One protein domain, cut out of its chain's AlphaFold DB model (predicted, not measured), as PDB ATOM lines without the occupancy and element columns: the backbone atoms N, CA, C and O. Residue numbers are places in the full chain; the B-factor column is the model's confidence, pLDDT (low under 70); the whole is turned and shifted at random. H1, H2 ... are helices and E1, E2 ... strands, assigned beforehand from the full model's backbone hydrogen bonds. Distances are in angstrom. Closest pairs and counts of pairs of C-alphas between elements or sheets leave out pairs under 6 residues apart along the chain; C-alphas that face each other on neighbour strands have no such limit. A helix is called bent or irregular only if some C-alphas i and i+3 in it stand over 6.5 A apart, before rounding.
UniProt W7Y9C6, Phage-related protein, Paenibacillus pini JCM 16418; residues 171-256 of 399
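This is residues 171 to 256 of the 399 residues of the protein "Phage-related protein" of Paenibacillus pini JCM 16418 (UniProt W7Y9C6). One long helix, H1, sticks out like an arm from a small wall of six short strands, a single sheet with neither face covered by a helix. Residues 171 to 198, all in H1, stand free; the chain then turns through a tight link into E1 at one edge of the sheet and zigzags strand by strand to E6 at the other edge. The printed part has 86 residues with one named helix and then six named strands; the sheet's order is E1 - E2 - E3 - E4 - E5 - E6, all antiparallel, and the class is mixed, helices and strands. The whole is only just loose, close to extended, with a radius of gyration of the C-alphas of 17.7 A, and it is elongated, spanning 60 by 34 by 19 A.

H1 is residues 171 to 202, 45.1 A long from C-alpha 171 at (61.509, 84.860, 88.634) to C-alpha 202 at (43.178, 111.377, 57.033), and it is not bent. E1, residues 207 to 211, measures 12.8 A and begins at C-alpha 207, (43.872, 106.329, 43.612). E2 is residues 214 to 218, 13.3 A; E3 is residues 226 to 230, 12.6 A; E4 is residues 233 to 237, 13.0 A. E5, residues 246 to 249, and E6, residues 252 to 255, are 9.9 A each, and E6 ends at C-alpha 255, (52.986, 87.014, 54.989).

H1 is not on the sheet and is apart from E2, E3, E4, E5 and E6. Every O i to N i+4 pair in H1 is within hydrogen-bond range. The six strands form a meander, each strand the antiparallel neighbour of the one before, and each two successive strands form a hairpin. E1, an edge strand, stands at 170 degrees to E2, with N 209 and O 216 at 2.8 A. E2 and E3 stand at 177 degrees, with N 229 and O 215 at 2.8 A. E3 and E4 stand at 162 degrees, with N 228 and O 235 at 2.9 A. E4 and E5 stand at 175 degrees, with N 248 and O 234 at 2.8 A. E5 and the other edge strand, E6, stand at 170 degrees, with N 247 and O 254 at 2.8 A. From edge to edge the strands' lines turn by 36 degrees.

The two C-alphas farthest apart, those of Gln 172 and Arg 212, are 60.0 A apart. Without residues 171 to 198 the body of 58 residues spans 34 by 28 by 22 A. The printed part has no cut. No link is long; those from E2 to E3 and from E4 to E5 are short, with 7 and 8 residues, and the others are tight. The mean pLDDT of the printed part is 78.0, and residues 171 to 186 and 202 to 205 are under 70.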
ATOM      1  N   ASN A 171      62.686  84.632  89.458       45.16
ATOM      2  CA  ASN A 171      61.509  84.860  88.634       45.16
ATOM      3  C   ASN A 171      61.071  86.326  88.608       45.16
ATOM      4  O   ASN A 171      60.542  86.732  87.585       45.16
ATOM      5  N   GLN A 172      61.304  87.140  89.642       44.44
ATOM      6  CA  GLN A 172      60.896  88.554  89.640       44.44
ATOM      7  C   GLN A 172      61.488  89.321  88.445       44.44
ATOM      8  O   GLN A 172      60.750  89.978  87.720       44.44
ATOM      9  N   TYR A 173      62.770  89.104  88.133       45.44
ATOM     10  CA  TYR A 173      63.406  89.659  86.931       45.44
ATOM     11  C   TYR A 173      62.764  89.164  85.621       45.44
ATOM     12  O   TYR A 173      62.577  89.943  84.694       45.44
ATOM     13  N   LYS A 174      62.374  87.884  85.542       44.41
ATOM     14  CA  LYS A 174      61.707  87.317  84.355       44.41
ATOM     15  C   LYS A 174      60.253  87.774  84.215       44.41
ATOM     16  O   LYS A 174      59.784  87.914  83.094       44.41
ATOM     17  N   TRP A 175      59.543  88.000  85.320       38.78
ATOM     18  CA  TRP A 175      58.183  88.547  85.323       38.78
ATOM     19  C   TRP A 175      58.186  90.028  84.957       38.78
ATOM     20  O   TRP A 175      57.330  90.443  84.183       38.78
ATOM     21  N   ASP A 176      59.157  90.797  85.451       49.25
ATOM     22  CA  ASP A 176      59.322  92.205  85.087       49.25
ATOM     23  C   ASP A 176      59.726  92.357  83.610       49.25
ATOM     24  O   ASP A 176      59.164  93.201  82.915       49.25
ATOM     25  N   ASP A 177      60.600  91.489  83.088       48.94
ATOM     26  CA  ASP A 177      60.980  91.458  81.666       48.94
ATOM     27  C   ASP A 177      59.839  90.963  80.756       48.94
ATOM     28  O   ASP A 177      59.557  91.547  79.707       48.94
ATOM     29  N   ALA A 178      59.092  89.938  81.182       44.09
ATOM     30  CA  ALA A 178      57.904  89.469  80.469       44.09
ATOM     31  C   ALA A 178      56.782  90.519  80.468       44.09
ATOM     32  O   ALA A 178      56.082  90.668  79.466       44.09
ATOM     33  N   LYS A 179      56.624  91.275  81.562       52.41
ATOM     34  CA  LYS A 179      55.673  92.386  81.667       52.41
ATOM     35  C   LYS A 179      56.099  93.566  80.796       52.41
ATOM     36  O   LYS A 179      55.268  94.078  80.056       52.41
ATOM     37  N   ALA A 180      57.380  93.934  80.804       54.53
ATOM     38  CA  ALA A 180      57.926  94.954  79.911       54.53
ATOM     39  C   ALA A 180      57.754  94.565  78.432       54.53
ATOM     40  O   ALA A 180      57.279  95.369  77.635       54.53
ATOM     41  N   THR A 181      58.025  93.306  78.077       50.78
ATOM     42  CA  THR A 181      57.843  92.785  76.713       50.78
ATOM     43  C   THR A 181      56.368  92.751  76.304       50.78
ATOM     44  O   THR A 181      56.028  93.120  75.180       50.78
ATOM     45  N   ALA A 182      55.463  92.343  77.200       59.62
ATOM     46  CA  ALA A 182      54.022  92.360  76.942       59.62
ATOM     47  C   ALA A 182      53.491  93.791  76.763       59.62
ATOM     48  O   ALA A 182      52.685  94.039  75.858       59.62
ATOM     49  N   ASP A 183      53.972  94.735  77.572       60.84
ATOM     50  CA  ASP A 183      53.660  96.157  77.445       60.84
ATOM     51  C   ASP A 183      54.215  96.729  76.137       60.84
ATOM     52  O   ASP A 183      53.522  97.488  75.465       60.84
ATOM     53  N   ASP A 184      55.414  96.337  75.712       62.97
ATOM     54  CA  ASP A 184      56.020  96.811  74.469       62.97
ATOM     55  C   ASP A 184      55.345  96.229  73.224       62.97
ATOM     56  O   ASP A 184      55.074  96.969  72.279       62.97
ATOM     57  N   VAL A 185      54.948  94.951  73.232       61.84
ATOM     58  CA  VAL A 185      54.099  94.369  72.175       61.84
ATOM     59  C   VAL A 185      52.746  95.081  72.121       61.84
ATOM     60  O   VAL A 185      52.258  95.399  71.034       61.84
ATOM     61  N   THR A 186      52.157  95.390  73.279       67.44
ATOM     62  CA  THR A 186      50.884  96.119  73.366       67.44
ATOM     63  C   THR A 186      51.026  97.558  72.863       67.44
ATOM     64  O   THR A 186      50.179  98.025  72.103       67.44
ATOM     65  N   LYS A 187      52.121  98.253  73.195       73.62
ATOM     66  CA  LYS A 187      52.441  99.590  72.671       73.62
ATOM     67  C   LYS A 187      52.686  99.566  71.168       73.62
ATOM     68  O   LYS A 187      52.161 100.426  70.475       73.62
ATOM     69  N   ILE A 188      53.450  98.603  70.644       71.81
ATOM     70  CA  ILE A 188      53.679  98.456  69.196       71.81
ATOM     71  C   ILE A 188      52.346  98.242  68.480       71.81
ATOM     72  O   ILE A 188      52.102  98.877  67.453       71.81
ATOM     73  N   LEU A 189      51.473  97.395  69.029       72.94
ATOM     74  CA  LEU A 189      50.163  97.119  68.450       72.94
ATOM     75  C   LEU A 189      49.279  98.370  68.449       72.94
ATOM     76  O   LEU A 189      48.792  98.758  67.389       72.94
ATOM     77  N   ASN A 190      49.151  99.040  69.596       79.12
ATOM     78  CA  ASN A 190      48.351 100.257  69.735       79.12
ATOM     79  C   ASN A 190      48.891 101.392  68.857       79.12
ATOM     80  O   ASN A 190      48.130 101.987  68.107       79.12
ATOM     81  N   ASN A 191      50.208 101.622  68.845       79.62
ATOM     82  CA  ASN A 191      50.832 102.631  67.985       79.62
ATOM     83  C   ASN A 191      50.613 102.329  66.497       79.62
ATOM     84  O   ASN A 191      50.384 103.248  65.712       79.62
ATOM     85  N   THR A 192      50.674 101.054  66.101       76.94
ATOM     86  CA  THR A 192      50.405 100.641  64.716       76.94
ATOM     87  C   THR A 192      48.936 100.852  64.368       76.94
ATOM     88  O   THR A 192      48.638 101.394  63.311       76.94
ATOM     89  N   TRP A 193      48.010 100.471  65.248       77.94
ATOM     90  CA  TRP A 193      46.573 100.651  65.031       77.94
ATOM     91  C   TRP A 193      46.174 102.124  65.003       77.94
ATOM     92  O   TRP A 193      45.389 102.519  64.148       77.94
ATOM     93  N   ASP A 194      46.758 102.949  65.869       78.50
ATOM     94  CA  ASP A 194      46.540 104.392  65.888       78.50
ATOM     95  C   ASP A 194      47.151 105.072  64.660       78.50
ATOM     96  O   ASP A 194      46.564 106.010  64.123       78.50
ATOM     97  N   ALA A 195      48.309 104.609  64.176       73.25
ATOM     98  CA  ALA A 195      48.872 105.061  62.904       73.25
ATOM     99  C   ALA A 195      47.958 104.690  61.730       73.25
ATOM    100  O   ALA A 195      47.524 105.581  61.013       73.25
ATOM    101  N   VAL A 196      47.563 103.419  61.606       75.50
ATOM    102  CA  VAL A 196      46.645 102.951  60.553       75.50
ATOM    103  C   VAL A 196      45.310 103.695  60.608       75.50
ATOM    104  O   VAL A 196      44.794 104.120  59.580       75.50
ATOM    105  N   LYS A 197      44.745 103.907  61.800       79.12
ATOM    106  CA  LYS A 197      43.499 104.660  61.979       79.12
ATOM    107  C   LYS A 197      43.649 106.114  61.546       79.12
ATOM    108  O   LYS A 197      42.747 106.630  60.888       79.12
ATOM    109  N   ARG A 198      44.750 106.779  61.913       73.81
ATOM    110  CA  ARG A 198      45.043 108.145  61.458       73.81
ATOM    111  C   ARG A 198      45.189 108.193  59.946       73.81
ATOM    112  O   ARG A 198      44.560 109.051  59.345       73.81
ATOM    113  N   ASP A 199      45.921 107.257  59.354       72.12
ATOM    114  CA  ASP A 199      46.141 107.191  57.909       72.12
ATOM    115  C   ASP A 199      44.819 106.965  57.160       72.12
ATOM    116  O   ASP A 199      44.514 107.704  56.235       72.12
ATOM    117  N   ILE A 200      43.964 106.042  57.618       76.31
ATOM    118  CA  ILE A 200      42.639 105.799  57.016       76.31
ATOM    119  C   ILE A 200      41.697 106.997  57.204       76.31
ATOM    120  O   ILE A 200      40.930 107.324  56.305       76.31
ATOM    121  N   THR A 201      41.720 107.654  58.368       74.44
ATOM    122  CA  THR A 201      40.823 108.791  58.655       74.44
ATOM    123  C   THR A 201      41.273 110.068  57.934       74.44
ATOM    124  O   THR A 201      40.436 110.884  57.556       74.44
ATOM    125  N   ALA A 202      42.585 110.258  57.764       64.69
ATOM    126  CA  ALA A 202      43.178 111.377  57.033       64.69
ATOM    127  C   ALA A 202      43.272 111.122  55.518       64.69
ATOM    128  O   ALA A 202      43.442 112.075  54.757       64.69
ATOM    129  N   GLY A 203      43.160 109.859  55.093       62.00
ATOM    130  CA  GLY A 203      43.171 109.429  53.702       62.00
ATOM    131  C   GLY A 203      42.006 110.031  52.929       62.00
ATOM    132  O   GLY A 203      40.852 109.629  53.066       62.00
ATOM    133  N   VAL A 204      42.317 111.023  52.102       58.16
ATOM    134  CA  VAL A 204      41.406 111.611  51.122       58.16
ATOM    135  C   VAL A 204      42.058 111.492  49.747       58.16
ATOM    136  O   VAL A 204      43.253 111.743  49.610       58.16
ATOM    137  N   ASN A 205      41.272 111.152  48.723       67.50
ATOM    138  CA  ASN A 205      41.723 110.972  47.332       67.50
ATOM    139  C   ASN A 205      42.629 109.753  47.070       67.50
ATOM    140  O   ASN A 205      43.611 109.870  46.340       67.50
ATOM    141  N   GLU A 206      42.289 108.583  47.614       76.31
ATOM    142  CA  GLU A 206      42.907 107.317  47.189       76.31
ATOM    143  C   GLU A 206      42.812 107.134  45.665       76.31
ATOM    144  O   GLU A 206      41.749 107.352  45.071       76.31
ATOM    145  N   ASP A 207      43.903 106.697  45.029       80.69
ATOM    146  CA  ASP A 207      43.872 106.329  43.612       80.69
ATOM    147  C   ASP A 207      43.314 104.909  43.484       80.69
ATOM    148  O   ASP A 207      44.010 103.904  43.669       80.69
ATOM    149  N   VAL A 208      42.009 104.844  43.223       85.56
ATOM    150  CA  VAL A 208      41.257 103.599  43.085       85.56
ATOM    151  C   VAL A 208      41.011 103.318  41.607       85.56
ATOM    152  O   VAL A 208      40.182 103.953  40.954       85.56
ATOM    153  N   SER A 209      41.677 102.292  41.084       88.00
ATOM    154  CA  SER A 209      41.449 101.788  39.733       88.00
ATOM    155  C   SER A 209      40.630 100.503  39.781       88.00
ATOM    156  O   SER A 209      41.100  99.455  40.230       88.00
ATOM    157  N   ILE A 210      39.395 100.575  39.283       90.12
ATOM    158  CA  ILE A 210      38.518  99.414  39.109       90.12
ATOM    159  C   ILE A 210      38.434  99.109  37.619       90.12
ATOM    160  O   ILE A 210      37.981  99.929  36.821       90.12
ATOM    161  N   SER A 211      38.878  97.921  37.223       89.12
ATOM    162  CA  SER A 211      38.861  97.503  35.822       89.12
ATOM    163  C   SER A 211      38.636  95.998  35.688       89.12
ATOM    164  O   SER A 211      38.536  95.271  36.672       89.12
ATOM    165  N   ARG A 212      38.628  95.488  34.448       86.44
ATOM    166  CA  ARG A 212      38.587  94.037  34.180       86.44
ATOM    167  C   ARG A 212      39.779  93.267  34.759       86.44
ATOM    168  O   ARG A 212      39.716  92.047  34.834       86.44
ATOM    169  N   ARG A 213      40.862  93.956  35.133       80.75
ATOM    170  CA  ARG A 213      42.017  93.341  35.802       80.75
ATOM    171  C   ARG A 213      41.790  93.159  37.305       80.75
ATOM    172  O   ARG A 213      42.505  92.380  37.910       80.75
ATOM    173  N   GLY A 214      40.777  93.810  37.876       89.69
ATOM    174  CA  GLY A 214      40.406  93.765  39.288       89.69
ATOM    175  C   GLY A 214      40.439  95.152  39.924       89.69
ATOM    176  O   GLY A 214      40.279  96.158  39.224       89.69
ATOM    177  N   ILE A 215      40.637  95.193  41.241       92.62
ATOM    178  CA  ILE A 215      40.700  96.431  42.028       92.62
ATOM    179  C   ILE A 215      42.158  96.687  42.401       92.62
ATOM    180  O   ILE A 215      42.843  95.779  42.872       92.62
ATOM    181  N   ILE A 216      42.631  97.907  42.167       89.81
ATOM    182  CA  ILE A 216      43.948  98.383  42.589       89.81
ATOM    183  C   ILE A 216      43.727  99.671  43.372       89.81
ATOM    184  O   ILE A 216      43.075 100.580  42.864       89.81
ATOM    185  N   ILE A 217      44.262  99.734  44.585       89.69
ATOM    186  CA  ILE A 217      44.261 100.931  45.427       89.69
ATOM    187  C   ILE A 217      45.717 101.311  45.666       89.69
ATOM    188  O   ILE A 217      46.521 100.451  46.038       89.69
ATOM    189  N   ARG A 218      46.058 102.573  45.416       86.12
ATOM    190  CA  ARG A 218      47.390 103.133  45.656       86.12
ATOM    191  C   ARG A 218      47.272 104.300  46.619       86.12
ATOM    192  O   ARG A 218      46.425 105.168  46.412       86.12
ATOM    193  N   ASP A 219      48.178 104.328  47.589       81.88
ATOM    194  CA  ASP A 219      48.324 105.471  48.483       81.88
ATOM    195  C   ASP A 219      48.761 106.697  47.643       81.88
ATOM    196  O   ASP A 219      49.777 106.634  46.937       81.88
ATOM    197  N   PRO A 220      48.001 107.808  47.666       75.31
ATOM    198  CA  PRO A 220      48.295 108.999  46.871       75.31
ATOM    199  C   PRO A 220      49.558 109.738  47.340       75.31
ATOM    200  O   PRO A 220      50.145 110.491  46.562       75.31
ATOM    201  N   ALA A 221      49.994 109.532  48.589       78.75
ATOM    202  CA  ALA A 221      51.231 110.085  49.132       78.75
ATOM    203  C   ALA A 221      52.447 109.169  48.891       78.75
ATOM    204  O   ALA A 221      53.574 109.662  48.818       78.75
ATOM    205  N   ASP A 222      52.234 107.857  48.742       80.12
ATOM    206  CA  ASP A 222      53.292 106.871  48.495       80.12
ATOM    207  C   ASP A 222      52.855 105.783  47.502       80.12
ATOM    208  O   ASP A 222      52.331 104.730  47.871       80.12
ATOM    209  N   ALA A 223      53.176 105.990  46.224       78.31
ATOM    210  CA  ALA A 223      52.818 105.076  45.138       78.31
ATOM    211  C   ALA A 223      53.403 103.651  45.271       78.31
ATOM    212  O   ALA A 223      53.019 102.763  44.501       78.31
ATOM    213  N   ASN A 224      54.332 103.417  46.205       85.38
ATOM    214  CA  ASN A 224      54.884 102.088  46.456       85.38
ATOM    215  C   ASN A 224      53.958 101.218  47.309       85.38
ATOM    216  O   ASN A 224      54.005  99.988  47.187       85.38
ATOM    217  N   LYS A 225      53.112 101.834  48.144       86.12
ATOM    218  CA  LYS A 225      52.097 101.135  48.929       86.12
ATOM    219  C   LYS A 225      50.874 100.895  48.066       86.12
ATOM    220  O   LYS A 225      50.207 101.826  47.618       86.12
ATOM    221  N   LEU A 226      50.577  99.624  47.840       89.00
ATOM    222  CA  LEU A 226      49.438  99.249  47.024       89.00
ATOM    223  C   LEU A 226      48.729  98.016  47.560       89.00
ATOM    224  O   LEU A 226      49.345  97.091  48.096       89.00
ATOM    225  N   LEU A 227      47.421  98.010  47.342       90.94
ATOM    226  CA  LEU A 227      46.535  96.886  47.567       90.94
ATOM    227  C   LEU A 227      45.974  96.450  46.217       90.94
ATOM    228  O   LEU A 227      45.440  97.268  45.466       90.94
ATOM    229  N   ILE A 228      46.068  95.156  45.915       91.94
ATOM    230  CA  ILE A 228      45.387  94.562  44.763       91.94
ATOM    231  C   ILE A 228      44.374  93.515  45.193       91.94
ATOM    232  O   ILE A 228      44.604  92.746  46.124       91.94
ATOM    233  N   MET A 229      43.271  93.450  44.454       92.56
ATOM    234  CA  MET A 229      42.313  92.353  44.498       92.56
ATOM    235  C   MET A 229      42.130  91.828  43.081       92.56
ATOM    236  O   MET A 229      41.420  92.430  42.270       92.56
ATOM    237  N   GLN A 230      42.821  90.735  42.757       89.62
ATOM    238  CA  GLN A 230      42.854  90.152  41.415       89.62
ATOM    239  C   GLN A 230      42.961  88.629  41.509       89.62
ATOM    240  O   GLN A 230      43.538  88.102  42.456       89.62
ATOM    241  N   HIS A 231      42.405  87.909  40.530       87.06
ATOM    242  CA  HIS A 231      42.532  86.446  40.416       87.06
ATOM    243  C   HIS A 231      42.210  85.663  41.709       87.06
ATOM    244  O   HIS A 231      42.863  84.666  42.012       87.06
ATOM    245  N   GLY A 232      41.209  86.115  42.477       85.56
ATOM    246  CA  GLY A 232      40.795  85.470  43.729       85.56
ATOM    247  C   GLY A 232      41.761  85.665  44.903       85.56
ATOM    248  O   GLY A 232      41.692  84.911  45.868       85.56
ATOM    249  N   GLN A 233      42.662  86.645  44.819       92.19
ATOM    250  CA  GLN A 233      43.672  86.936  45.833       92.19
ATOM    251  C   GLN A 233      43.605  88.408  46.242       92.19
ATOM    252  O   GLN A 233      43.286  89.272  45.421       92.19
ATOM    253  N   ILE A 234      43.928  88.686  47.503       94.31
ATOM    254  CA  ILE A 234      44.129  90.042  48.023       94.31
ATOM    255  C   ILE A 234      45.593  90.157  48.419       94.31
ATOM    256  O   ILE A 234      46.049  89.352  49.226       94.31
ATOM    257  N   ALA A 235      46.334  91.119  47.875       92.62
ATOM    258  CA  ALA A 235      47.756  91.260  48.174       92.62
ATOM    259  C   ALA A 235      48.159  92.706  48.468       92.62
ATOM    260  O   ALA A 235      47.616  93.647  47.886       92.62
ATOM    261  N   LEU A 236      49.125  92.853  49.375       92.62
ATOM    262  CA  LEU A 236      49.709  94.119  49.800       92.62
ATOM    263  C   LEU A 236      51.183  94.163  49.399       92.62
ATOM    264  O   LEU A 236      51.934  93.209  49.625       92.62
ATOM    265  N   SER A 237      51.601  95.291  48.843       91.31
ATOM    266  CA  SER A 237      52.989  95.573  48.478       91.31
ATOM    267  C   SER A 237      53.396  96.936  49.029       91.31
ATOM    268  O   SER A 237      52.560  97.826  49.169       91.31
ATOM    269  N   ASN A 238      54.687  97.095  49.310       90.44
ATOM    270  CA  ASN A 238      55.314  98.357  49.701       90.44
ATOM    271  C   ASN A 238      56.432  98.791  48.735       90.44
ATOM    272  O   ASN A 238      57.224  99.662  49.081       90.44
ATOM    273  N   ASP A 239      56.526  98.173  47.555       88.75
ATOM    274  CA  ASP A 239      57.562  98.428  46.550       88.75
ATOM    275  C   ASP A 239      56.994  98.509  45.123       88.75
ATOM    276  O   ASP A 239      57.642  98.110  44.155       88.75
ATOM    277  N   ASN A 240      55.770  99.030  44.984       86.06
ATOM    278  CA  ASN A 240      55.071  99.178  43.703       86.06
ATOM    279  C   ASN A 240      54.838  97.843  42.952       86.06
ATOM    280  O   ASN A 240      54.655  97.826  41.735       86.06
ATOM    281  N   GLY A 241      54.803  96.720  43.676       84.00
ATOM    282  CA  GLY A 241      54.405  95.409  43.161       84.00
ATOM    283  C   GLY A 241      55.586  94.557  42.713       84.00
ATOM    284  O   GLY A 241      55.383  93.567  42.011       84.00
ATOM    285  N   ASN A 242      56.805  94.931  43.110       87.44
ATOM    286  CA  ASN A 242      58.000  94.124  42.886       87.44
ATOM    287  C   ASN A 242      58.043  92.923  43.847       87.44
ATOM    288  O   ASN A 242      58.477  91.840  43.452       87.44
ATOM    289  N   SER A 243      57.552  93.079  45.082       88.88
ATOM    290  CA  SER A 243      57.370  92.006  46.057       88.88
ATOM    291  C   SER A 243      56.064  92.155  46.843       88.88
ATOM    292  O   SER A 243      55.640  93.241  47.234       88.88
ATOM    293  N   TRP A 244      55.415  91.022  47.105       89.88
ATOM    294  CA  TRP A 244      54.174  90.961  47.877       89.88
ATOM    295  C   TRP A 244      54.500  90.619  49.329       89.88
ATOM    296  O   TRP A 244      54.990  89.530  49.605       89.88
ATOM    297  N   LYS A 245      54.232  91.544  50.258       91.25
ATOM    298  CA  LYS A 245      54.527  91.371  51.697       91.25
ATOM    299  C   LYS A 245      53.466  90.563  52.431       91.25
ATOM    300  O   LYS A 245      53.732  89.984  53.483       91.25
ATOM    301  N   MET A 246      52.255  90.558  51.883       92.88
ATOM    302  CA  MET A 246      51.129  89.776  52.367       92.88
ATOM    303  C   MET A 246      50.223  89.415  51.193       92.88
ATOM    304  O   MET A 246      49.913  90.278  50.373       92.88
ATOM    305  N   ALA A 247      49.770  88.168  51.145       93.44
ATOM    306  CA  ALA A 247      48.766  87.686  50.212       93.44
ATOM    307  C   ALA A 247      47.755  86.786  50.933       93.44
ATOM    308  O   ALA A 247      48.120  85.828  51.614       93.44
ATOM    309  N   ILE A 248      46.471  87.090  50.761       94.56
ATOM    310  CA  ILE A 248      45.344  86.264  51.181       94.56
ATOM    311  C   ILE A 248      44.843  85.533  49.941       94.56
ATOM    312  O   ILE A 248      44.424  86.156  48.963       94.56
ATOM    313  N   THR A 249      44.895  84.208  49.986       93.44
ATOM    314  CA  THR A 249      44.481  83.316  48.899       93.44
ATOM    315  C   THR A 249      43.434  82.325  49.418       93.44
ATOM    316  O   THR A 249      43.313  82.159  50.634       93.44
ATOM    317  N   PRO A 250      42.727  81.585  48.542       92.31
ATOM    318  CA  PRO A 250      41.817  80.524  48.979       92.31
ATOM    319  C   PRO A 250      42.490  79.422  49.815       92.31
ATOM    320  O   PRO A 250      41.809  78.721  50.556       92.31
ATOM    321  N   ASN A 251      43.815  79.277  49.708       91.44
ATOM    322  CA  ASN A 251      44.587  78.243  50.397       91.44
ATOM    323  C   ASN A 251      45.191  78.717  51.729       91.44
ATOM    324  O   ASN A 251      45.713  77.896  52.478       91.44
ATOM    325  N   GLY A 252      45.150  80.021  52.028       89.38
ATOM    326  CA  GLY A 252      45.715  80.567  53.260       89.38
ATOM    327  C   GLY A 252      46.283  81.978  53.131       89.38
ATOM    328  O   GLY A 252      46.194  82.622  52.080       89.38
ATOM    329  N   ILE A 253      46.868  82.436  54.242       91.31
ATOM    330  CA  ILE A 253      47.528  83.737  54.389       91.31
ATOM    331  C   ILE A 253      49.041  83.518  54.337       91.31
ATOM    332  O   ILE A 253      49.596  82.810  55.175       91.31
ATOM    333  N   TYR A 254      49.699  84.158  53.376       90.75
ATOM    334  CA  TYR A 254      51.151  84.166  53.227       90.75
ATOM    335  C   TYR A 254      51.646  85.568  53.551       90.75
ATOM    336  O   TYR A 254      51.234  86.525  52.897       90.75
ATOM    337  N   ALA A 255      52.483  85.713  54.571       90.06
ATOM    338  CA  ALA A 255      52.986  87.014  54.989       90.06
ATOM    339  C   ALA A 255      54.403  86.893  55.545       90.06
ATOM    340  O   ALA A 255      54.683  85.964  56.301       90.06
ATOM    341  N   ASP A 256      55.251  87.877  55.240       86.12
ATOM    342  CA  ASP A 256      56.603  87.973  55.811       86.12
ATOM    343  C   ASP A 256      56.550  88.147  57.337       86.12
ATOM    344  O   ASP A 256      57.453  87.736  58.064       86.12
TER     345      ASP A 256